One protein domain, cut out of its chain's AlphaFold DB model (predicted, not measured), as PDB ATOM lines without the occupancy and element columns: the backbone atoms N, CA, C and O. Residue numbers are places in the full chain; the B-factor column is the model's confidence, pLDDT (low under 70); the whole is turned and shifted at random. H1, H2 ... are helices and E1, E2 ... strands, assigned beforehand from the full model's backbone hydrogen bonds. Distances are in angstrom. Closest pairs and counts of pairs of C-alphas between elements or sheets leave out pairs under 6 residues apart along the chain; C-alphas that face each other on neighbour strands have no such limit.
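AT A GLANCE: This is residues 226 to 234 and 252 to 403 of the 820 residues of an uncharacterized protein of Symbiodinium microadriaticum (UniProt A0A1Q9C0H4). A twisted sheet of five strands forms the core, with H1 on one face and H3 crossing the opposite face. The long helix H4 runs along edge strand E3 and crosses H3, while H2 packs on H1 and only grazes the sheet near E4 and E5. The printed part has 161 residues, with four named helices and five named strands in the order E1 E2 E3 H1 E4 H2 E5 H3 H4. The sheet is mixed, in the order E3 E2 E1 E4 E5, and the class is mixed, helices and strands. The whole is compact, with a radius of gyration of the C-alphas of 16.2 A and spans of 50 by 48 by 30 A.

IN THESE COORDINATES: E1, residues 226 to 232, begins with C-alpha 226 at (104.813, 139.637, 193.088) and is 20.0 A long. E2, residues 253 to 259, is 20.6 A long, and E3, residues 267 to 272, is 16.1 A. H1 holds residues 286 to 294, E4 residues 303 to 307, H2 residues 310 to 322 over 18.3 A, and E5 residues 332 to 335. H3, residues 351 to 367, begins with C-alpha 351 at (109.226, 151.399, 194.423) and is 24.7 A long. H4, residues 378 to 401, is 34.5 A long and ends with C-alpha 401 at (116.396, 127.208, 209.617).

HOW THE PARTS SIT: E1 and E2 are antiparallel, with N 229 and O 256 2.9 A apart. E2 and E3 form a hairpin, with N 270 and O 255 2.8 A apart. E1 and E4 are parallel, with N 228 and O 305 2.8 A apart, as are E4 and E5, with N 333 and O 304 2.8 A apart. E4, H2 and E5 make a strand-helix-strand unit, two parallel neighbour strands with a helix between; E3, H1 and E4 make a split one, with E2 and E1 between its strands. Both crossovers are right-handed. H3 has a height over the sheet of 10.9 A; its closest C-alphas to E2 are Ile 353 and Gly 256, 6.4 A. H4 lies over E3 and runs along it, at 12 degrees on the local plane; the closest C-alphas are Ile 271 and His 382, 6.7 A. H3 and H4 only just touch, with 3 pairs of C-alphas within 8 A, the closest Leu 360 and Tyr 388 at 6.8 A, about perpendicular at 74 degrees. H1 and H2 touch at a steep tilt of 54 degrees, the same way; the closest C-alphas are Leu 290 and Ala 315, 4.8 A. H2 is apart from H3 and H4. In H1, H2, H3 and H4 every O i to N i+4 pair is within hydrogen-bond range.

THE WHOLE: The C-alphas farthest apart are those of Ala 279 and Ser 402, 50.7 A. Residues 235 to 251 are not printed, and C-alphas 234 and 252 are 8.5 A apart across the cut. The links E3 to H1 and E5 to H3 are long. The mean pLDDT of the printed part is 72.0; 58 residues are under 70, among them 274 to 285, 336 to 343 and 390 to 403.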
ATOM      1  N   PHE A 226     103.539 139.544 193.792       85.38
ATOM      2  CA  PHE A 226     104.813 139.637 193.088       85.38
ATOM      3  C   PHE A 226     104.843 140.947 192.312       85.38
ATOM      4  O   PHE A 226     103.950 141.205 191.513       85.38
ATOM      5  N   ILE A 227     105.866 141.762 192.534       83.75
ATOM      6  CA  ILE A 227     106.042 143.058 191.880       83.75
ATOM      7  C   ILE A 227     107.250 142.944 190.951       83.75
ATOM      8  O   ILE A 227     108.293 142.467 191.395       83.75
ATOM      9  N   ALA A 228     107.128 143.372 189.694       86.06
ATOM     10  CA  ALA A 228     108.190 143.361 188.683       86.06
ATOM     11  C   ALA A 228     108.308 144.708 187.939       86.06
ATOM     12  O   ALA A 228     107.327 145.438 187.833       86.06
ATOM     13  N   ASP A 229     109.506 145.052 187.457       80.94
ATOM     14  CA  ASP A 229     109.809 146.336 186.796       80.94
ATOM     15  C   ASP A 229     111.100 146.249 185.953       80.94
ATOM     16  O   ASP A 229     112.002 145.445 186.225       80.94
ATOM     17  N   GLU A 230     111.219 147.111 184.949       76.75
ATOM     18  CA  GLU A 230     112.251 147.106 183.915       76.75
ATOM     19  C   GLU A 230     113.089 148.390 183.955       76.75
ATOM     20  O   GLU A 230     112.871 149.365 183.228       76.75
ATOM     21  N   SER A 231     114.123 148.367 184.795       70.19
ATOM     22  CA  SER A 231     115.051 149.482 184.982       70.19
ATOM     23  C   SER A 231     116.218 149.441 183.983       70.19
ATOM     24  O   SER A 231     116.552 148.403 183.405       70.19
ATOM     25  N   TYR A 232     116.901 150.571 183.796       65.69
ATOM     26  CA  TYR A 232     118.100 150.665 182.958       65.69
ATOM     27  C   TYR A 232     119.220 151.447 183.648       65.69
ATOM     28  O   TYR A 232     118.997 152.376 184.429       65.69
ATOM     29  N   LEU A 233     120.466 151.071 183.357       58.94
ATOM     30  CA  LEU A 233     121.659 151.715 183.905       58.94
ATOM     31  C   LEU A 233     121.955 153.049 183.199       58.94
ATOM     32  O   LEU A 233     122.866 153.143 182.375       58.94
ATOM     33  N   ASN A 234     121.197 154.102 183.529       52.44
ATOM     34  CA  ASN A 234     121.605 155.480 183.240       52.44
ATOM     35  C   ASN A 234     120.915 156.554 184.105       52.44
ATOM     36  O   ASN A 234     119.711 156.772 184.011       52.44
ATOM     37  N   VAL A 252     122.754 148.826 179.581       68.75
ATOM     38  CA  VAL A 252     122.355 147.593 180.252       68.75
ATOM     39  C   VAL A 252     120.989 147.793 180.901       68.75
ATOM     40  O   VAL A 252     120.814 148.596 181.818       68.75
ATOM     41  N   TRP A 253     120.030 147.042 180.373       75.50
ATOM     42  CA  TRP A 253     118.673 146.891 180.883       75.50
ATOM     43  C   TRP A 253     118.611 145.749 181.887       75.50
ATOM     44  O   TRP A 253     119.312 144.746 181.730       75.50
ATOM     45  N   ILE A 254     117.783 145.910 182.914       78.56
ATOM     46  CA  ILE A 254     117.662 144.981 184.032       78.56
ATOM     47  C   ILE A 254     116.184 144.841 184.389       78.56
ATOM     48  O   ILE A 254     115.556 145.802 184.830       78.56
ATOM     49  N   TRP A 255     115.653 143.633 184.233       84.56
ATOM     50  CA  TRP A 255     114.375 143.249 184.826       84.56
ATOM     51  C   TRP A 255     114.614 142.890 186.288       84.56
ATOM     52  O   TRP A 255     115.569 142.171 186.602       84.56
ATOM     53  N   GLY A 256     113.783 143.409 187.180       85.19
ATOM     54  CA  GLY A 256     113.779 143.067 188.594       85.19
ATOM     55  C   GLY A 256     112.401 142.599 189.023       85.19
ATOM     56  O   GLY A 256     111.404 143.142 188.561       85.19
ATOM     57  N   ALA A 257     112.343 141.636 189.936       85.69
ATOM     58  CA  ALA A 257     111.112 141.248 190.608       85.69
ATOM     59  C   ALA A 257     111.347 140.982 192.101       85.69
ATOM     60  O   ALA A 257     112.432 140.565 192.513       85.69
ATOM     61  N   VAL A 258     110.328 141.248 192.917       81.19
ATOM     62  CA  VAL A 258     110.325 141.127 194.383       81.19
ATOM     63  C   VAL A 258     108.996 140.534 194.855       81.19
ATOM     64  O   VAL A 258     107.957 140.754 194.234       81.19
ATOM     65  N   LEU A 259     109.007 139.821 195.981       80.31
ATOM     66  CA  LEU A 259     107.781 139.467 196.704       80.31
ATOM     67  C   LEU A 259     107.465 140.573 197.723       80.31
ATOM     68  O   LEU A 259     108.312 140.911 198.557       80.31
ATOM     69  N   GLU A 260     106.260 141.136 197.668       77.00
ATOM     70  CA  GLU A 260     105.792 142.137 198.630       77.00
ATOM     71  C   GLU A 260     105.829 141.574 200.064       77.00
ATOM     72  O   GLU A 260     105.623 140.383 200.292       77.00
ATOM     73  N   GLY A 261     106.198 142.407 201.040       69.06
ATOM     74  CA  GLY A 261     106.465 141.973 202.420       69.06
ATOM     75  C   GLY A 261     107.772 141.182 202.622       69.06
ATOM     76  O   GLY A 261     108.301 141.168 203.730       69.06
ATOM     77  N   CYS A 262     108.358 140.591 201.573       66.75
ATOM     78  CA  CYS A 262     109.588 139.787 201.648       66.75
ATOM     79  C   CYS A 262     110.751 140.321 200.784       66.75
ATOM     80  O   CYS A 262     111.724 139.609 200.547       66.75
ATOM     81  N   VAL A 263     110.694 141.589 200.362       65.69
ATOM     82  CA  VAL A 263     111.650 142.283 199.464       65.69
ATOM     83  C   VAL A 263     113.131 142.148 199.883       65.69
ATOM     84  O   VAL A 263     114.041 142.234 199.056       65.69
ATOM     85  N   SER A 264     113.410 141.926 201.169       58.44
ATOM     86  CA  SER A 264     114.760 141.669 201.684       58.44
ATOM     87  C   SER A 264     115.337 140.321 201.223       58.44
ATOM     88  O   SER A 264     116.517 140.276 200.857       58.44
ATOM     89  N   THR A 265     114.518 139.265 201.199       55.94
ATOM     90  CA  THR A 265     114.909 137.851 201.027       55.94
ATOM     91  C   THR A 265     114.406 137.203 199.735       55.94
ATOM     92  O   THR A 265     115.007 136.239 199.271       55.94
ATOM     93  N   HIS A 266     113.327 137.722 199.152       65.12
ATOM     94  CA  HIS A 266     112.673 137.207 197.951       65.12
ATOM     95  C   HIS A 266     112.726 138.263 196.844       65.12
ATOM     96  O   HIS A 266     111.861 139.138 196.750       65.12
ATOM     97  N   PHE A 267     113.766 138.189 196.020       78.69
ATOM     98  CA  PHE A 267     113.942 139.053 194.859       78.69
ATOM     99  C   PHE A 267     114.853 138.396 193.824       78.69
ATOM    100  O   PHE A 267     115.654 137.516 194.144       78.69
ATOM    101  N   ILE A 268     114.756 138.874 192.591       80.75
ATOM    102  CA  ILE A 268     115.581 138.468 191.460       80.75
ATOM    103  C   ILE A 268     115.830 139.688 190.570       80.75
ATOM    104  O   ILE A 268     114.933 140.499 190.360       80.75
ATOM    105  N   PHE A 269     117.045 139.823 190.047       84.69
ATOM    106  CA  PHE A 269     117.376 140.722 188.947       84.69
ATOM    107  C   PHE A 269     118.008 139.915 187.810       84.69
ATOM    108  O   PHE A 269     118.796 138.991 188.039       84.69
ATOM    109  N   ARG A 270     117.689 140.285 186.569       81.50
ATOM    110  CA  ARG A 270     118.244 139.702 185.343       81.50
ATOM    111  C   ARG A 270     118.641 140.805 184.374       81.50
ATOM    112  O   ARG A 270     117.858 141.711 184.108       81.50
ATOM    113  N   ILE A 271     119.857 140.722 183.832       82.06
ATOM    114  CA  ILE A 271     120.283 141.592 182.731       82.06
ATOM    115  C   ILE A 271     119.579 141.133 181.461       82.06
ATOM    116  O   ILE A 271     119.728 139.981 181.063       82.06
ATOM    117  N   LEU A 272     118.872 142.053 180.813       78.00
ATOM    118  CA  LEU A 272     118.143 141.774 179.585       78.00
ATOM    119  C   LEU A 272     119.054 141.836 178.363       78.00
ATOM    120  O   LEU A 272     119.873 142.761 178.201       78.00
ATOM    121  N   LYS A 273     118.891 140.860 177.475       71.88
ATOM    122  CA  LYS A 273     119.525 140.816 176.158       71.88
ATOM    123  C   LYS A 273     118.950 141.960 175.324       71.88
ATOM    124  O   LYS A 273     117.755 142.030 175.056       71.88
ATOM    125  N   HIS A 274     119.806 142.896 174.922       65.81
ATOM    126  CA  HIS A 274     119.392 143.982 174.037       65.81
ATOM    127  C   HIS A 274     119.341 143.433 172.602       65.81
ATOM    128  O   HIS A 274     120.390 143.022 172.104       65.81
ATOM    129  N   PRO A 275     118.187 143.432 171.908       52.88
ATOM    130  CA  PRO A 275     118.150 143.103 170.488       52.88
ATOM    131  C   PRO A 275     118.913 144.191 169.731       52.88
ATOM    132  O   PRO A 275     118.621 145.376 169.911       52.88
ATOM    133  N   SER A 276     119.882 143.816 168.902       50.00
ATOM    134  CA  SER A 276     120.683 144.733 168.070       50.00
ATOM    135  C   SER A 276     119.820 145.675 167.217       50.00
ATOM    136  O   SER A 276     120.193 146.823 166.977       50.00
ATOM    137  N   GLU A 277     118.638 145.204 166.824       43.28
ATOM    138  CA  GLU A 277     117.693 145.848 165.904       43.28
ATOM    139  C   GLU A 277     116.580 146.650 166.606       43.28
ATOM    140  O   GLU A 277     115.682 147.189 165.956       43.28
ATOM    141  N   ALA A 278     116.586 146.746 167.941       51.25
ATOM    142  CA  ALA A 278     115.506 147.405 168.671       51.25
ATOM    143  C   ALA A 278     115.501 148.934 168.453       51.25
ATOM    144  O   ALA A 278     116.108 149.686 169.216       51.25
ATOM    145  N   ALA A 279     114.733 149.402 167.463       41.97
ATOM    146  CA  ALA A 279     114.647 150.799 167.006       41.97
ATOM    147  C   ALA A 279     114.294 151.864 168.077       41.97
ATOM    148  O   ALA A 279     114.383 153.060 167.811       41.97
ATOM    149  N   ALA A 280     113.904 151.453 169.289       50.78
ATOM    150  CA  ALA A 280     113.612 152.333 170.426       50.78
ATOM    151  C   ALA A 280     114.650 152.259 171.572       50.78
ATOM    152  O   ALA A 280     114.441 152.882 172.613       50.78
ATOM    153  N   GLY A 281     115.719 151.462 171.437       54.28
ATOM    154  CA  GLY A 281     116.736 151.245 172.482       54.28
ATOM    155  C   GLY A 281     116.225 150.546 173.757       54.28
ATOM    156  O   GLY A 281     116.913 150.522 174.774       54.28
ATOM    157  N   LYS A 282     115.005 149.996 173.716       58.16
ATOM    158  CA  LYS A 282     114.425 149.129 174.751       58.16
ATOM    159  C   LYS A 282     114.512 147.664 174.300       58.16
ATOM    160  O   LYS A 282     114.341 147.425 173.101       58.16
ATOM    161  N   PRO A 283     114.678 146.678 175.201       61.09
ATOM    162  CA  PRO A 283     114.569 145.272 174.831       61.09
ATOM    163  C   PRO A 283     113.176 144.948 174.265       61.09
ATOM    164  O   PRO A 283     112.222 145.707 174.431       61.09
ATOM    165  N   ARG A 284     113.050 143.822 173.562       65.12
ATOM    166  CA  ARG A 284     111.760 143.323 173.040       65.12
ATOM    167  C   ARG A 284     111.598 141.809 173.226       65.12
ATOM    168  O   ARG A 284     110.811 141.177 172.528       65.12
ATOM    169  N   GLY A 285     112.352 141.222 174.157       69.31
ATOM    170  CA  GLY A 285     112.361 139.785 174.416       69.31
ATOM    171  C   GLY A 285     111.066 139.295 175.063       69.31
ATOM    172  O   GLY A 285     111.027 139.088 176.266       69.31
ATOM    173  N   HIS A 286     110.015 139.057 174.277       79.75
ATOM    174  CA  HIS A 286     108.792 138.406 174.769       79.75
ATOM    175  C   HIS A 286     109.093 137.031 175.394       79.75
ATOM    176  O   HIS A 286     108.602 136.739 176.479       79.75
ATOM    177  N   ALA A 287     109.960 136.237 174.754       79.06
ATOM    178  CA  ALA A 287     110.436 134.962 175.289       79.06
ATOM    179  C   ALA A 287     111.292 135.130 176.562       79.06
ATOM    180  O   ALA A 287     111.175 134.332 177.480       79.06
ATOM    181  N   GLU A 288     112.098 136.194 176.651       79.75
ATOM    182  CA  GLU A 288     112.908 136.515 177.840       79.75
ATOM    183  C   GLU A 288     112.025 136.941 179.026       79.75
ATOM    184  O   GLU A 288     112.272 136.545 180.160       79.75
ATOM    185  N   MET A 289     110.940 137.682 178.772       84.38
ATOM    186  CA  MET A 289     109.930 137.986 179.792       84.38
ATOM    187  C   MET A 289     109.142 136.738 180.212       84.38
ATOM    188  O   MET A 289     108.791 136.608 181.380       84.38
ATOM    189  N   LEU A 290     108.866 135.810 179.290       84.69
ATOM    190  CA  LEU A 290     108.167 134.558 179.595       84.69
ATOM    191  C   LEU A 290     109.032 133.611 180.449       84.69
ATOM    192  O   LEU A 290     108.531 133.050 181.420       84.69
ATOM    193  N   ASP A 291     110.327 133.507 180.145       81.69
ATOM    194  CA  ASP A 291     111.328 132.785 180.944       81.69
ATOM    195  C   ASP A 291     111.456 133.379 182.363       81.69
ATOM    196  O   ASP A 291     111.311 132.673 183.364       81.69
ATOM    197  N   ASN A 292     111.582 134.709 182.462       84.50
ATOM    198  CA  ASN A 292     111.577 135.438 183.734       84.50
ATOM    199  C   ASN A 292     110.304 135.182 184.572       84.50
ATOM    200  O   ASN A 292     110.397 135.067 185.794       84.50
ATOM    201  N   LEU A 293     109.121 135.056 183.951       83.31
ATOM    202  CA  LEU A 293     107.880 134.691 184.655       83.31
ATOM    203  C   LEU A 293     107.873 133.224 185.113       83.31
ATOM    204  O   LEU A 293     107.427 132.937 186.224       83.31
ATOM    205  N   GLY A 294     108.417 132.309 184.304       76.38
ATOM    206  CA  GLY A 294     108.626 130.905 184.677       76.38
ATOM    207  C   GLY A 294     109.498 130.737 185.926       76.38
ATOM    208  O   GLY A 294     109.227 129.873 186.768       76.38
ATOM    209  N   MET A 295     110.482 131.623 186.108       70.06
ATOM    210  CA  MET A 295     111.313 131.678 187.314       70.06
ATOM    211  C   MET A 295     110.575 132.126 188.588       70.06
ATOM    212  O   MET A 295     111.113 131.909 189.668       70.06
ATOM    213  N   LEU A 296     109.384 132.740 188.514       73.25
ATOM    214  CA  LEU A 296     108.685 133.288 189.692       73.25
ATOM    215  C   LEU A 296     107.745 132.303 190.407       73.25
ATOM    216  O   LEU A 296     107.293 132.605 191.511       73.25
ATOM    217  N   GLY A 297     107.438 131.142 189.814       71.81
ATOM    218  CA  GLY A 297     106.540 130.156 190.437       71.81
ATOM    219  C   GLY A 297     105.125 130.697 190.703       71.81
ATOM    220  O   GLY A 297     104.524 130.402 191.743       71.81
ATOM    221  N   LEU A 298     104.619 131.535 189.788       80.75
ATOM    222  CA  LEU A 298     103.290 132.147 189.874       80.75
ATOM    223  C   LEU A 298     102.187 131.084 189.776       80.75
ATOM    224  O   LEU A 298     102.229 130.198 188.923       80.75
ATOM    225  N   SER A 299     101.182 131.194 190.639       79.94
ATOM    226  CA  SER A 299     100.149 130.184 190.850       79.94
ATOM    227  C   SER A 299      98.755 130.802 191.025       79.94
ATOM    228  O   SER A 299      98.575 132.022 191.071       79.94
ATOM    229  N   LYS A 300      97.731 129.946 191.107       82.31
ATOM    230  CA  LYS A 300      96.334 130.356 191.283       82.31
ATOM    231  C   LYS A 300      96.105 130.978 192.666       82.31
ATOM    232  O   LYS A 300      96.088 130.270 193.670       82.31
ATOM    233  N   GLY A 301      95.834 132.281 192.687       81.69
ATOM    234  CA  GLY A 301      95.621 133.084 193.896       81.69
ATOM    235  C   GLY A 301      96.739 134.087 194.194       81.69
ATOM    236  O   GLY A 301      96.598 134.873 195.130       81.69
ATOM    237  N   ASP A 302      97.813 134.092 193.405       85.31
ATOM    238  CA  ASP A 302      98.837 135.139 193.444       85.31
ATOM    239  C   ASP A 302      98.399 136.363 192.627       85.31
ATOM    240  O   ASP A 302      97.575 136.253 191.719       85.31
ATOM    241  N   ILE A 303      98.976 137.527 192.925       88.12
ATOM    242  CA  ILE A 303      98.808 138.771 192.161       88.12
ATOM    243  C   ILE A 303     100.159 139.129 191.547       88.12
ATOM    244  O   ILE A 303     101.173 139.134 192.245       88.12
ATOM    245  N   PHE A 304     100.175 139.445 190.253       90.31
ATOM    246  CA  PHE A 304     101.361 139.949 189.567       90.31
ATOM    247  C   PHE A 304     101.180 141.436 189.251       90.31
ATOM    248  O   PHE A 304     100.258 141.813 188.531       90.31
ATOM    249  N   VAL A 305     102.057 142.276 189.791       88.31
ATOM    250  CA  VAL A 305     102.139 143.717 189.538       88.31
ATOM    251  C   VAL A 305     103.314 143.964 188.597       88.31
ATOM    252  O   VAL A 305     104.426 143.531 188.890       88.31
ATOM    253  N   SER A 306     103.107 144.693 187.502       86.50
ATOM    254  CA  SER A 306     104.218 145.213 186.695       86.50
ATOM    255  C   SER A 306     103.938 146.605 186.144       86.50
ATOM    256  O   SER A 306     102.859 147.169 186.344       86.50
ATOM    257  N   ASP A 307     104.885 147.138 185.379       78.00
ATOM    258  CA  ASP A 307     104.600 148.243 184.476       78.00
ATOM    259  C   ASP A 307     103.598 147.833 183.360       78.00
ATOM    260  O   ASP A 307     103.091 146.704 183.283       78.00
ATOM    261  N   SER A 308     103.305 148.772 182.462       74.88
ATOM    262  CA  SER A 308     102.408 148.575 181.317       74.88
ATOM    263  C   SER A 308     103.081 148.052 180.027       74.88
ATOM    264  O   SER A 308     102.447 148.065 178.966       74.88
ATOM    265  N   TRP A 309     104.330 147.570 180.065       76.56
ATOM    266  CA  TRP A 309     105.128 147.249 178.877       76.56
ATOM    267  C   TRP A 309     104.480 146.157 178.007       76.56
ATOM    268  O   TRP A 309     104.007 145.136 178.526       76.56
ATOM    269  N   PRO A 310     104.475 146.304 176.663       79.81
ATOM    270  CA  PRO A 310     103.878 145.306 175.778       79.81
ATOM    271  C   PRO A 310     104.548 143.928 175.838       79.81
ATOM    272  O   PRO A 310     103.852 142.925 175.698       79.81
ATOM    273  N   ALA A 311     105.866 143.851 176.073       79.44
ATOM    274  CA  ALA A 311     106.577 142.573 176.159       79.44
ATOM    275  C   ALA A 311     106.112 141.759 177.379       79.44
ATOM    276  O   ALA A 311     105.690 140.612 177.221       79.44
ATOM    277  N   THR A 312     106.091 142.386 178.557       83.50
ATOM    278  CA  THR A 312     105.654 141.787 179.829       83.50
ATOM    279  C   THR A 312     104.147 141.529 179.836       83.50
ATOM    280  O   THR A 312     103.718 140.422 180.151       83.50
ATOM    281  N   THR A 313     103.325 142.456 179.326       87.12
ATOM    282  CA  THR A 313     101.883 142.221 179.093       87.12
ATOM    283  C   THR A 313     101.620 141.024 178.165       87.12
ATOM    284  O   THR A 313     100.677 140.265 178.395       87.12
ATOM    285  N   SER A 314     102.424 140.835 177.112       86.88
ATOM    286  CA  SER A 314     102.305 139.672 176.222       86.88
ATOM    287  C   SER A 314     102.772 138.386 176.912       86.88
ATOM    288  O   SER A 314     102.109 137.355 176.817       86.88
ATOM    289  N   ALA A 315     103.877 138.445 177.661       88.44
ATOM    290  CA  ALA A 315     104.422 137.309 178.401       88.44
ATOM    291  C   ALA A 315     103.457 136.801 179.481       88.44
ATOM    292  O   ALA A 315     103.198 135.604 179.524       88.44
ATOM    293  N   VAL A 316     102.815 137.684 180.254       89.62
ATOM    294  CA  VAL A 316     101.775 137.295 181.227       89.62
ATOM    295  C   VAL A 316     100.589 136.609 180.536       89.62
ATOM    296  O   VAL A 316     100.063 135.623 181.052       89.62
ATOM    297  N   LYS A 317     100.183 137.061 179.340       90.44
ATOM    298  CA  LYS A 317      99.134 136.393 178.542       90.44
ATOM    299  C   LYS A 317      99.562 135.015 178.022       90.44
ATOM    300  O   LYS A 317      98.723 134.117 177.973       90.44
ATOM    301  N   ALA A 318     100.827 134.835 177.644       89.31
ATOM    302  CA  ALA A 318     101.370 133.540 177.229       89.31
ATOM    303  C   ALA A 318     101.497 132.571 178.419       89.31
ATOM    304  O   ALA A 318     100.959 131.469 178.359       89.31
ATOM    305  N   PHE A 319     102.089 133.021 179.528       90.12
ATOM    306  CA  PHE A 319     102.217 132.271 180.781       90.12
ATOM    307  C   PHE A 319     100.855 131.786 181.292       90.12
ATOM    308  O   PHE A 319     100.676 130.608 181.592       90.12
ATOM    309  N   ARG A 320      99.849 132.671 181.301       93.12
ATOM    310  CA  ARG A 320      98.464 132.324 181.652       93.12
ATOM    311  C   ARG A 320      97.911 131.163 180.817       93.12
ATOM    312  O   ARG A 320      97.324 130.252 181.384       93.12
ATOM    313  N   ARG A 321      98.141 131.153 179.497       90.56
ATOM    314  CA  ARG A 321      97.726 130.042 178.616       90.56
ATOM    315  C   ARG A 321      98.493 128.750 178.908       90.56
ATOM    316  O   ARG A 321      97.879 127.695 178.944       90.56
ATOM    317  N   GLN A 322      99.803 128.842 179.132       89.56
ATOM    318  CA  GLN A 322     100.681 127.694 179.393       89.56
ATOM    319  C   GLN A 322     100.373 126.980 180.722       89.56
ATOM    320  O   GLN A 322     100.603 125.781 180.831       89.56
ATOM    321  N   HIS A 323      99.845 127.703 181.714       86.12
ATOM    322  CA  HIS A 323      99.554 127.186 183.058       86.12
ATOM    323  C   HIS A 323      98.048 127.129 183.396       86.12
ATOM    324  O   HIS A 323      97.687 127.054 184.568       86.12
ATOM    325  N   GLU A 324      97.167 127.193 182.390       89.38
ATOM    326  CA  GLU A 324      95.694 127.157 182.541       89.38
ATOM    327  C   GLU A 324      95.116 128.244 183.482       89.38
ATOM    328  O   GLU A 324      94.044 128.103 184.079       89.38
ATOM    329  N   LEU A 325      95.812 129.379 183.609       88.62
ATOM    330  CA  LEU A 325      95.420 130.494 184.469       88.62
ATOM    331  C   LEU A 325      94.603 131.542 183.703       88.62
ATOM    332  O   LEU A 325      94.954 132.005 182.621       88.62
ATOM    333  N   THR A 326      93.533 132.009 184.334       89.44
ATOM    334  CA  THR A 326      92.733 133.160 183.898       89.44
ATOM    335  C   THR A 326      93.181 134.460 184.573       89.44
ATOM    336  O   THR A 326      93.845 134.451 185.612       89.44
ATOM    337  N   GLU A 327      92.718 135.595 184.050       86.69
ATOM    338  CA  GLU A 327      92.887 136.918 184.669       86.69
ATOM    339  C   GLU A 327      92.259 137.036 186.068       86.69
ATOM    340  O   GLU A 327      92.746 137.797 186.896       86.69
ATOM    341  N   ARG A 328      91.235 136.225 186.378       84.50
ATOM    342  CA  ARG A 328      90.627 136.153 187.719       84.50
ATOM    343  C   ARG A 328      91.422 135.292 188.707       84.50
ATOM    344  O   ARG A 328      91.194 135.389 189.907       84.50
ATOM    345  N   THR A 329      92.302 134.417 188.220       85.31
ATOM    346  CA  THR A 329      93.084 133.474 189.045       85.31
ATOM    347  C   THR A 329      94.552 133.857 189.190       85.31
ATOM    348  O   THR A 329      95.193 133.377 190.117       85.31
ATOM    349  N   LEU A 330      95.063 134.705 188.296       87.62
ATOM    350  CA  LEU A 330      96.344 135.402 188.405       87.62
ATOM    351  C   LEU A 330      96.130 136.839 187.889       87.62
ATOM    352  O   LEU A 330      96.342 137.089 186.691       87.62
ATOM    353  N   PRO A 331      95.624 137.767 188.726       89.19
ATOM    354  CA  PRO A 331      95.445 139.168 188.355       89.19
ATOM    355  C   PRO A 331      96.756 139.804 187.883       89.19
ATOM    356  O   PRO A 331      97.824 139.510 188.421       89.19
ATOM    357  N   HIS A 332      96.661 140.652 186.855       91.44
ATOM    358  CA  HIS A 332      97.786 141.438 186.339       91.44
ATOM    359  C   HIS A 332      97.520 142.917 186.591       91.44
ATOM    360  O   HIS A 332      96.859 143.593 185.803       91.44
ATOM    361  N   GLU A 333      98.045 143.392 187.707       88.31
ATOM    362  CA  GLU A 333      98.013 144.787 188.109       88.31
ATOM    363  C   GLU A 333      99.053 145.573 187.313       88.31
ATOM    364  O   GLU A 333     100.208 145.157 187.195       88.31
ATOM    365  N   LYS A 334      98.648 146.717 186.756       85.12
ATOM    366  CA  LYS A 334      99.536 147.582 185.972       85.12
ATOM    367  C   LYS A 334      99.752 148.910 186.667       85.12
ATOM    368  O   LYS A 334      98.804 149.514 187.176       85.12
ATOM    369  N   VAL A 335     100.998 149.361 186.649       74.62
ATOM    370  CA  VAL A 335     101.455 150.633 187.213       74.62
ATOM    371  C   VAL A 335     102.070 151.486 186.093       74.62
ATOM    372  O   VAL A 335     102.483 150.972 185.049       74.62
ATOM    373  N   ASN A 336     102.072 152.810 186.266       63.34
ATOM    374  CA  ASN A 336     102.645 153.752 185.308       63.34
ATOM    375  C   ASN A 336     103.748 154.598 185.963       63.34
ATOM    376  O   ASN A 336     103.469 155.460 186.791       63.34
ATOM    377  N   HIS A 337     104.995 154.390 185.539       55.44
ATOM    378  CA  HIS A 337     106.187 155.015 186.131       55.44
ATOM    379  C   HIS A 337     106.559 156.370 185.516       55.44
ATOM    380  O   HIS A 337     107.632 156.905 185.792       55.44
ATOM    381  N   SER A 338     105.704 156.950 184.667       46.69
ATOM    382  CA  SER A 338     106.049 158.160 183.910       46.69
ATOM    383  C   SER A 338     106.120 159.457 184.732       46.69
ATOM    384  O   SER A 338     106.578 160.457 184.184       46.69
ATOM    385  N   ALA A 339     105.660 159.485 185.992       32.44
ATOM    386  CA  ALA A 339     105.553 160.727 186.775       32.44
ATOM    387  C   ALA A 339     105.647 160.564 188.319       32.44
ATOM    388  O   ALA A 339     104.889 161.184 189.058       32.44
ATOM    389  N   GLY A 340     106.613 159.784 188.823       46.00
ATOM    390  CA  GLY A 340     106.956 159.741 190.260       46.00
ATOM    391  C   GLY A 340     106.292 158.607 191.052       46.00
ATOM    392  O   GLY A 340     106.010 157.551 190.488       46.00
ATOM    393  N   GLU A 341     106.080 158.800 192.363       50.75
ATOM    394  CA  GLU A 341     105.428 157.811 193.243       50.75
ATOM    395  C   GLU A 341     103.923 157.723 192.948       50.75
ATOM    396  O   GLU A 341     103.075 158.278 193.645       50.75
ATOM    397  N   ILE A 342     103.597 157.008 191.874       56.25
ATOM    398  CA  ILE A 342     102.229 156.722 191.456       56.25
ATOM    399  C   ILE A 342     101.884 155.305 191.900       56.25
ATOM    400  O   ILE A 342     102.400 154.320 191.370       56.25
ATOM    401  N   LYS A 343     100.979 155.217 192.873       65.81
ATOM    402  CA  LYS A 343     100.265 153.979 193.189       65.81
ATOM    403  C   LYS A 343      99.109 153.814 192.208       65.81
ATOM    404  O   LYS A 343      98.483 154.802 191.826       65.81
ATOM    405  N   ASN A 344      98.820 152.583 191.790       71.94
ATOM    406  CA  ASN A 344      97.610 152.319 191.011       71.94
ATOM    407  C   ASN A 344      96.349 152.385 191.904       71.94
ATOM    408  O   ASN A 344      96.450 152.563 193.119       71.94
ATOM    409  N   SER A 345      95.153 152.230 191.322       65.12
ATOM    410  CA  SER A 345      93.872 152.301 192.056       65.12
ATOM    411  C   SER A 345      93.748 151.299 193.212       65.12
ATOM    412  O   SER A 345      92.956 151.515 194.123       65.12
ATOM    413  N   ASN A 346      94.536 150.222 193.175       69.56
ATOM    414  CA  ASN A 346      94.560 149.147 194.165       69.56
ATOM    415  C   ASN A 346      95.720 149.305 195.175       69.56
ATOM    416  O   ASN A 346      95.915 148.451 196.033       69.56
ATOM    417  N   GLY A 347      96.474 150.411 195.100       73.50
ATOM    418  CA  GLY A 347      97.535 150.788 196.040       73.50
ATOM    419  C   GLY A 347      98.953 150.341 195.658       73.50
ATOM    420  O   GLY A 347      99.905 150.737 196.336       73.50
ATOM    421  N   TYR A 348      99.122 149.568 194.583       77.31
ATOM    422  CA  TYR A 348     100.402 148.950 194.217       77.31
ATOM    423  C   TYR A 348     101.380 149.914 193.527       77.31
ATOM    424  O   TYR A 348     100.973 150.797 192.773       77.31
ATOM    425  N   SER A 349     102.685 149.709 193.749       74.50
ATOM    426  CA  SER A 349     103.791 150.456 193.118       74.50
ATOM    427  C   SER A 349     105.048 149.583 192.981       74.50
ATOM    428  O   SER A 349     105.199 148.612 193.720       74.50
ATOM    429  N   THR A 350     105.983 149.934 192.089       69.38
ATOM    430  CA  THR A 350     107.252 149.191 191.911       69.38
ATOM    431  C   THR A 350     108.407 149.696 192.781       69.38
ATOM    432  O   THR A 350     109.495 149.122 192.743       69.38
ATOM    433  N   ASN A 351     108.191 150.715 193.625       71.25
ATOM    434  CA  ASN A 351     109.226 151.399 194.423       71.25
ATOM    435  C   ASN A 351     110.129 150.444 195.237       71.25
ATOM    436  O   ASN A 351     111.313 150.719 195.449       71.25
ATOM    437  N   ALA A 352     109.597 149.289 195.652       71.38
ATOM    438  CA  ALA A 352     110.345 148.211 196.299       71.38
ATOM    439  C   ALA A 352     111.558 147.720 195.475       71.38
ATOM    440  O   ALA A 352     112.616 147.422 196.039       71.38
ATOM    441  N   ILE A 353     111.436 147.683 194.146       73.44
ATOM    442  CA  ILE A 353     112.485 147.268 193.207       73.44
ATOM    443  C   ILE A 353     113.547 148.360 193.086       73.44
ATOM    444  O   ILE A 353     114.731 148.055 193.225       73.44
ATOM    445  N   GLU A 354     113.167 149.633 192.930       71.75
ATOM    446  CA  GLU A 354     114.119 150.759 192.942       71.75
ATOM    447  C   GLU A 354     114.922 150.822 194.254       71.75
ATOM    448  O   GLU A 354     116.145 151.035 194.237       71.75
ATOM    449  N   ALA A 355     114.263 150.584 195.393       69.69
ATOM    450  CA  ALA A 355     114.891 150.534 196.710       69.69
ATOM    451  C   ALA A 355     115.884 149.363 196.828       69.69
ATOM    452  O   ALA A 355     117.042 149.564 197.216       69.69
ATOM    453  N   LYS A 356     115.476 148.150 196.429       76.25
ATOM    454  CA  LYS A 356     116.320 146.942 196.448       76.25
ATOM    455  C   LYS A 356     117.492 147.040 195.465       76.25
ATOM    456  O   LYS A 356     118.628 146.724 195.822       76.25
ATOM    457  N   TRP A 357     117.262 147.596 194.280       76.81
ATOM    458  CA  TRP A 357     118.293 147.914 193.291       76.81
ATOM    459  C   TRP A 357     119.299 148.933 193.846       76.81
ATOM    460  O   TRP A 357     120.506 148.835 193.624       76.81
ATOM    461  N   SER A 358     118.832 149.898 194.638       72.31
ATOM    462  CA  SER A 358     119.679 150.902 195.297       72.31
ATOM    463  C   SER A 358     120.408 150.387 196.547       72.31
ATOM    464  O   SER A 358     121.391 150.999 196.971       72.31
ATOM    465  N   LEU A 359     120.013 149.240 197.106       74.81
ATOM    466  CA  LEU A 359     120.844 148.464 198.037       74.81
ATOM    467  C   LEU A 359     121.955 147.714 197.284       74.81
ATOM    468  O   LEU A 359     123.119 147.849 197.658       74.81
ATOM    469  N   LEU A 360     121.632 147.031 196.180       80.62
ATOM    470  CA  LEU A 360     122.604 146.322 195.333       80.62
ATOM    471  C   LEU A 360     123.703 147.268 194.814       80.62
ATOM    472  O   LEU A 360     124.890 147.003 194.994       80.62
ATOM    473  N   LYS A 361     123.330 148.439 194.276       76.31
ATOM    474  CA  LYS A 361     124.283 149.483 193.842       76.31
ATOM    475  C   LYS A 361     125.144 150.037 194.989       76.31
ATOM    476  O   LYS A 361     126.287 150.417 194.746       76.31
ATOM    477  N   ARG A 362     124.633 150.106 196.229       68.69
ATOM    478  CA  ARG A 362     125.432 150.516 197.403       68.69
ATOM    479  C   ARG A 362     126.440 149.436 197.794       68.69
ATOM    480  O   ARG A 362     127.602 149.765 198.010       68.69
ATOM    481  N   TRP A 363     126.017 148.174 197.817       78.62
ATOM    482  CA  TRP A 363     126.889 147.024 198.059       78.62
ATOM    483  C   TRP A 363     128.020 146.943 197.021       78.62
ATOM    484  O   TRP A 363     129.190 147.045 197.386       78.62
ATOM    485  N   ALA A 364     127.680 146.903 195.728       72.94
ATOM    486  CA  ALA A 364     128.652 146.805 194.638       72.94
ATOM    487  C   ALA A 364     129.663 147.968 194.628       72.94
ATOM    488  O   ALA A 364     130.820 147.774 194.266       72.94
ATOM    489  N   ARG A 365     129.253 149.172 195.058       70.00
ATOM    490  CA  ARG A 365     130.162 150.319 195.199       70.00
ATOM    491  C   ARG A 365     131.179 150.131 196.327       70.00
ATOM    492  O   ARG A 365     132.325 150.529 196.143       70.00
ATOM    493  N   ARG A 366     130.792 149.553 197.473       67.06
ATOM    494  CA  ARG A 366     131.737 149.267 198.573       67.06
ATOM    495  C   ARG A 366     132.760 148.220 198.139       67.06
ATOM    496  O   ARG A 366     133.952 148.516 198.154       67.06
ATOM    497  N   LYS A 367     132.288 147.078 197.623       65.50
ATOM    498  CA  LYS A 367     133.137 145.965 197.167       65.50
ATOM    499  C   LYS A 367     134.172 146.363 196.099       65.50
ATOM    500  O   LYS A 367     135.228 145.750 195.993       65.50
ATOM    501  N   LEU A 368     133.881 147.391 195.298       67.75
ATOM    502  CA  LEU A 368     134.754 147.903 194.233       67.75
ATOM    503  C   LEU A 368     135.519 149.190 194.605       67.75
ATOM    504  O   LEU A 368     135.908 149.951 193.717       67.75
ATOM    505  N   GLY A 369     135.728 149.472 195.896       66.12
ATOM    506  CA  GLY A 369     136.569 150.597 196.331       66.12
ATOM    507  C   GLY A 369     136.004 151.973 195.957       66.12
ATOM    508  O   GLY A 369     136.737 152.869 195.545       66.12
ATOM    509  N   GLY A 370     134.682 152.144 196.035       63.19
ATOM    510  CA  GLY A 370     134.000 153.425 195.822       63.19
ATOM    511  C   GLY A 370     133.511 153.689 194.392       63.19
ATOM    512  O   GLY A 370     132.678 154.580 194.200       63.19
ATOM    513  N   LYS A 371     133.937 152.908 193.389       67.69
ATOM    514  CA  LYS A 371     133.543 153.084 191.974       67.69
ATOM    515  C   LYS A 371     132.678 151.916 191.486       67.69
ATOM    516  O   LYS A 371     132.942 150.765 191.798       67.69
ATOM    517  N   LEU A 372     131.628 152.205 190.714       70.31
ATOM    518  CA  LEU A 372     130.806 151.172 190.062       70.31
ATOM    519  C   LEU A 372     131.432 150.735 188.720       70.31
ATOM    520  O   LEU A 372     132.236 151.488 188.166       70.31
ATOM    521  N   PRO A 373     131.067 149.558 188.170       71.69
ATOM    522  CA  PRO A 373     131.474 149.160 186.822       71.69
ATOM    523  C   PRO A 373     130.968 150.133 185.750       71.69
ATOM    524  O   PRO A 373     129.973 150.835 185.960       71.69
ATOM    525  N   SER A 374     131.590 150.097 184.565       71.56
ATOM    526  CA  SER A 374     131.014 150.725 183.369       71.56
ATOM    527  C   SER A 374     129.586 150.222 183.148       71.56
ATOM    528  O   SER A 374     129.293 149.047 183.367       71.56
ATOM    529  N   HIS A 375     128.685 151.086 182.682       66.94
ATOM    530  CA  HIS A 375     127.316 150.678 182.360       66.94
ATOM    531  C   HIS A 375     127.243 149.702 181.178       66.94
ATOM    532  O   HIS A 375     126.272 148.962 181.097       66.94
ATOM    533  N   SER A 376     128.273 149.643 180.327       66.81
ATOM    534  CA  SER A 376     128.394 148.676 179.228       66.81
ATOM    535  C   SER A 376     128.915 147.292 179.650       66.81
ATOM    536  O   SER A 376     128.783 146.334 178.889       66.81
ATOM    537  N   ASP A 377     129.487 147.150 180.853       74.25
ATOM    538  CA  ASP A 377     130.156 145.924 181.319       74.25
ATOM    539  C   ASP A 377     129.145 144.870 181.813       74.25
ATOM    540  O   ASP A 377     128.959 144.627 183.010       74.25
ATOM    541  N   ARG A 378     128.448 144.256 180.851       74.44
ATOM    542  CA  ARG A 378     127.417 143.228 181.077       74.44
ATOM    543  C   ARG A 378     127.914 142.069 181.937       74.44
ATOM    544  O   ARG A 378     127.176 141.615 182.806       74.44
ATOM    545  N   VAL A 379     129.150 141.617 181.724       76.50
ATOM    546  CA  VAL A 379     129.727 140.459 182.425       76.50
ATOM    547  C   VAL A 379     129.946 140.781 183.904       76.50
ATOM    548  O   VAL A 379     129.512 140.020 184.773       76.50
ATOM    549  N   LYS A 380     130.546 141.934 184.218       78.88
ATOM    550  CA  LYS A 380     130.790 142.352 185.606       78.88
ATOM    551  C   LYS A 380     129.499 142.694 186.340       78.88
ATOM    552  O   LYS A 380     129.364 142.325 187.505       78.88
ATOM    553  N   TRP A 381     128.525 143.324 185.673       79.62
ATOM    554  CA  TRP A 381     127.197 143.527 186.260       79.62
ATOM    555  C   TRP A 381     126.476 142.203 186.540       79.62
ATOM    556  O   TRP A 381     125.920 142.062 187.624       79.62
ATOM    557  N   HIS A 382     126.529 141.217 185.635       78.94
ATOM    558  CA  HIS A 382     125.909 139.902 185.849       78.94
ATOM    559  C   HIS A 382     126.510 139.191 187.071       78.94
ATOM    560  O   HIS A 382     125.787 138.796 187.983       78.94
ATOM    561  N   ARG A 383     127.848 139.137 187.135       73.06
ATOM    562  CA  ARG A 383     128.616 138.542 188.240       73.06
ATOM    563  C   ARG A 383     128.270 139.178 189.594       73.06
ATOM    564  O   ARG A 383     128.016 138.459 190.553       73.06
ATOM    565  N   LEU A 384     128.181 140.511 189.660       76.75
ATOM    566  CA  LEU A 384     127.781 141.244 190.872       76.75
ATOM    567  C   LEU A 384     126.315 141.002 191.267       76.75
ATOM    568  O   LEU A 384     126.012 140.875 192.451       76.75
ATOM    569  N   ILE A 385     125.402 140.952 190.294       79.94
ATOM    570  CA  ILE A 385     123.970 140.741 190.539       79.94
ATOM    571  C   ILE A 385     123.719 139.353 191.139       79.94
ATOM    572  O   ILE A 385     123.079 139.246 192.189       79.94
ATOM    573  N   ASN A 386     124.280 138.311 190.524       70.56
ATOM    574  CA  ASN A 386     124.088 136.935 190.975       70.56
ATOM    575  C   ASN A 386     124.752 136.713 192.349       70.56
ATOM    576  O   ASN A 386     124.149 136.099 193.227       70.56
ATOM    577  N   GLU A 387     125.932 137.300 192.597       67.88
ATOM    578  CA  GLU A 387     126.581 137.251 193.915       67.88
ATOM    579  C   GLU A 387     125.725 137.911 195.016       67.88
ATOM    580  O   GLU A 387     125.545 137.334 196.091       67.88
ATOM    581  N   TYR A 388     125.161 139.098 194.757       72.94
ATOM    582  CA  TYR A 388     124.296 139.797 195.715       72.94
ATOM    583  C   TYR A 388     122.996 139.027 196.004       72.94
ATOM    584  O   TYR A 388     122.535 138.998 197.149       72.94
ATOM    585  N   GLN A 389     122.418 138.379 194.988       73.25
ATOM    586  CA  GLN A 389     121.269 137.482 195.142       73.25
ATOM    587  C   GLN A 389     121.605 136.280 196.025       73.25
ATOM    588  O   GLN A 389     120.937 136.080 197.039       73.25
ATOM    589  N   GLY A 390     122.666 135.536 195.706       60.53
ATOM    590  CA  GLY A 390     123.055 134.346 196.461       60.53
ATOM    591  C   GLY A 390     123.349 134.641 197.939       60.53
ATOM    592  O   GLY A 390     122.818 133.953 198.813       60.53
ATOM    593  N   ARG A 391     124.064 135.739 198.241       62.97
ATOM    594  CA  ARG A 391     124.293 136.212 199.625       62.97
ATOM    595  C   ARG A 391     122.978 136.430 200.391       62.97
ATOM    596  O   ARG A 391     122.883 136.104 201.573       62.97
ATOM    597  N   CYS A 392     121.951 136.975 199.733       62.78
ATOM    598  CA  CYS A 392     120.647 137.203 200.361       62.78
ATOM    599  C   CYS A 392     119.828 135.912 200.535       62.78
ATOM    600  O   CYS A 392     119.132 135.781 201.544       62.78
ATOM    601  N   ILE A 393     119.914 134.966 199.592       55.06
ATOM    602  CA  ILE A 393     119.241 133.656 199.674       55.06
ATOM    603  C   ILE A 393     119.829 132.818 200.813       55.06
ATOM    604  O   ILE A 393     119.070 132.226 201.573       55.06
ATOM    605  N   LEU A 394     121.151 132.824 200.999       50.59
ATOM    606  CA  LEU A 394     121.780 132.155 202.140       50.59
ATOM    607  C   LEU A 394     121.381 132.783 203.474       50.59
ATOM    608  O   LEU A 394     120.943 132.070 204.375       50.59
ATOM    609  N   LYS A 395     121.457 134.120 203.590       52.50
ATOM    610  CA  LYS A 395     121.019 134.816 204.810       52.50
ATOM    611  C   LYS A 395     119.559 134.490 205.146       52.50
ATOM    612  O   LYS A 395     119.228 134.330 206.315       52.50
ATOM    613  N   ARG A 396     118.702 134.350 204.131       51.66
ATOM    614  CA  ARG A 396     117.329 133.854 204.269       51.66
ATOM    615  C   ARG A 396     117.294 132.403 204.772       51.66
ATOM    616  O   ARG A 396     116.687 132.178 205.810       51.66
ATOM    617  N   GLN A 397     117.916 131.448 204.078       45.44
ATOM    618  CA  GLN A 397     117.859 130.019 204.432       45.44
ATOM    619  C   GLN A 397     118.327 129.762 205.872       45.44
ATOM    620  O   GLN A 397     117.704 128.993 206.598       45.44
ATOM    621  N   TRP A 398     119.375 130.460 206.307       41.09
ATOM    622  CA  TRP A 398     119.915 130.387 207.663       41.09
ATOM    623  C   TRP A 398     118.983 131.022 208.722       41.09
ATOM    624  O   TRP A 398     118.778 130.446 209.794       41.09
ATOM    625  N   LEU A 399     118.320 132.147 208.412       42.44
ATOM    626  CA  LEU A 399     117.262 132.713 209.270       42.44
ATOM    627  C   LEU A 399     116.027 131.795 209.343       42.44
ATOM    628  O   LEU A 399     115.437 131.633 210.407       42.44
ATOM    629  N   GLU A 400     115.643 131.162 208.233       41.88
ATOM    630  CA  GLU A 400     114.496 130.249 208.173       41.88
ATOM    631  C   GLU A 400     114.761 128.934 208.923       41.88
ATOM    632  O   GLU A 400     113.898 128.475 209.672       41.88
ATOM    633  N   GLN A 401     115.964 128.361 208.814       37.09
ATOM    634  CA  GLN A 401     116.396 127.208 209.617       37.09
ATOM    635  C   GLN A 401     116.367 127.523 211.120       37.09
ATOM    636  O   GLN A 401     115.874 126.712 211.905       37.09
ATOM    637  N   SER A 402     116.778 128.737 211.500       33.03
ATOM    638  CA  SER A 402     116.675 129.255 212.875       33.03
ATOM    639  C   SER A 402     115.221 129.398 213.371       33.03
ATOM    640  O   SER A 402     114.990 129.467 214.574       33.03
ATOM    641  N   SER A 403     114.228 129.392 212.469       32.38
ATOM    642  CA  SER A 403     112.783 129.446 212.776       32.38
ATOM    643  C   SER A 403     112.060 128.084 212.707       32.38
ATOM    644  O   SER A 403     110.830 128.015 212.750       32.38
TER     645      SER A 403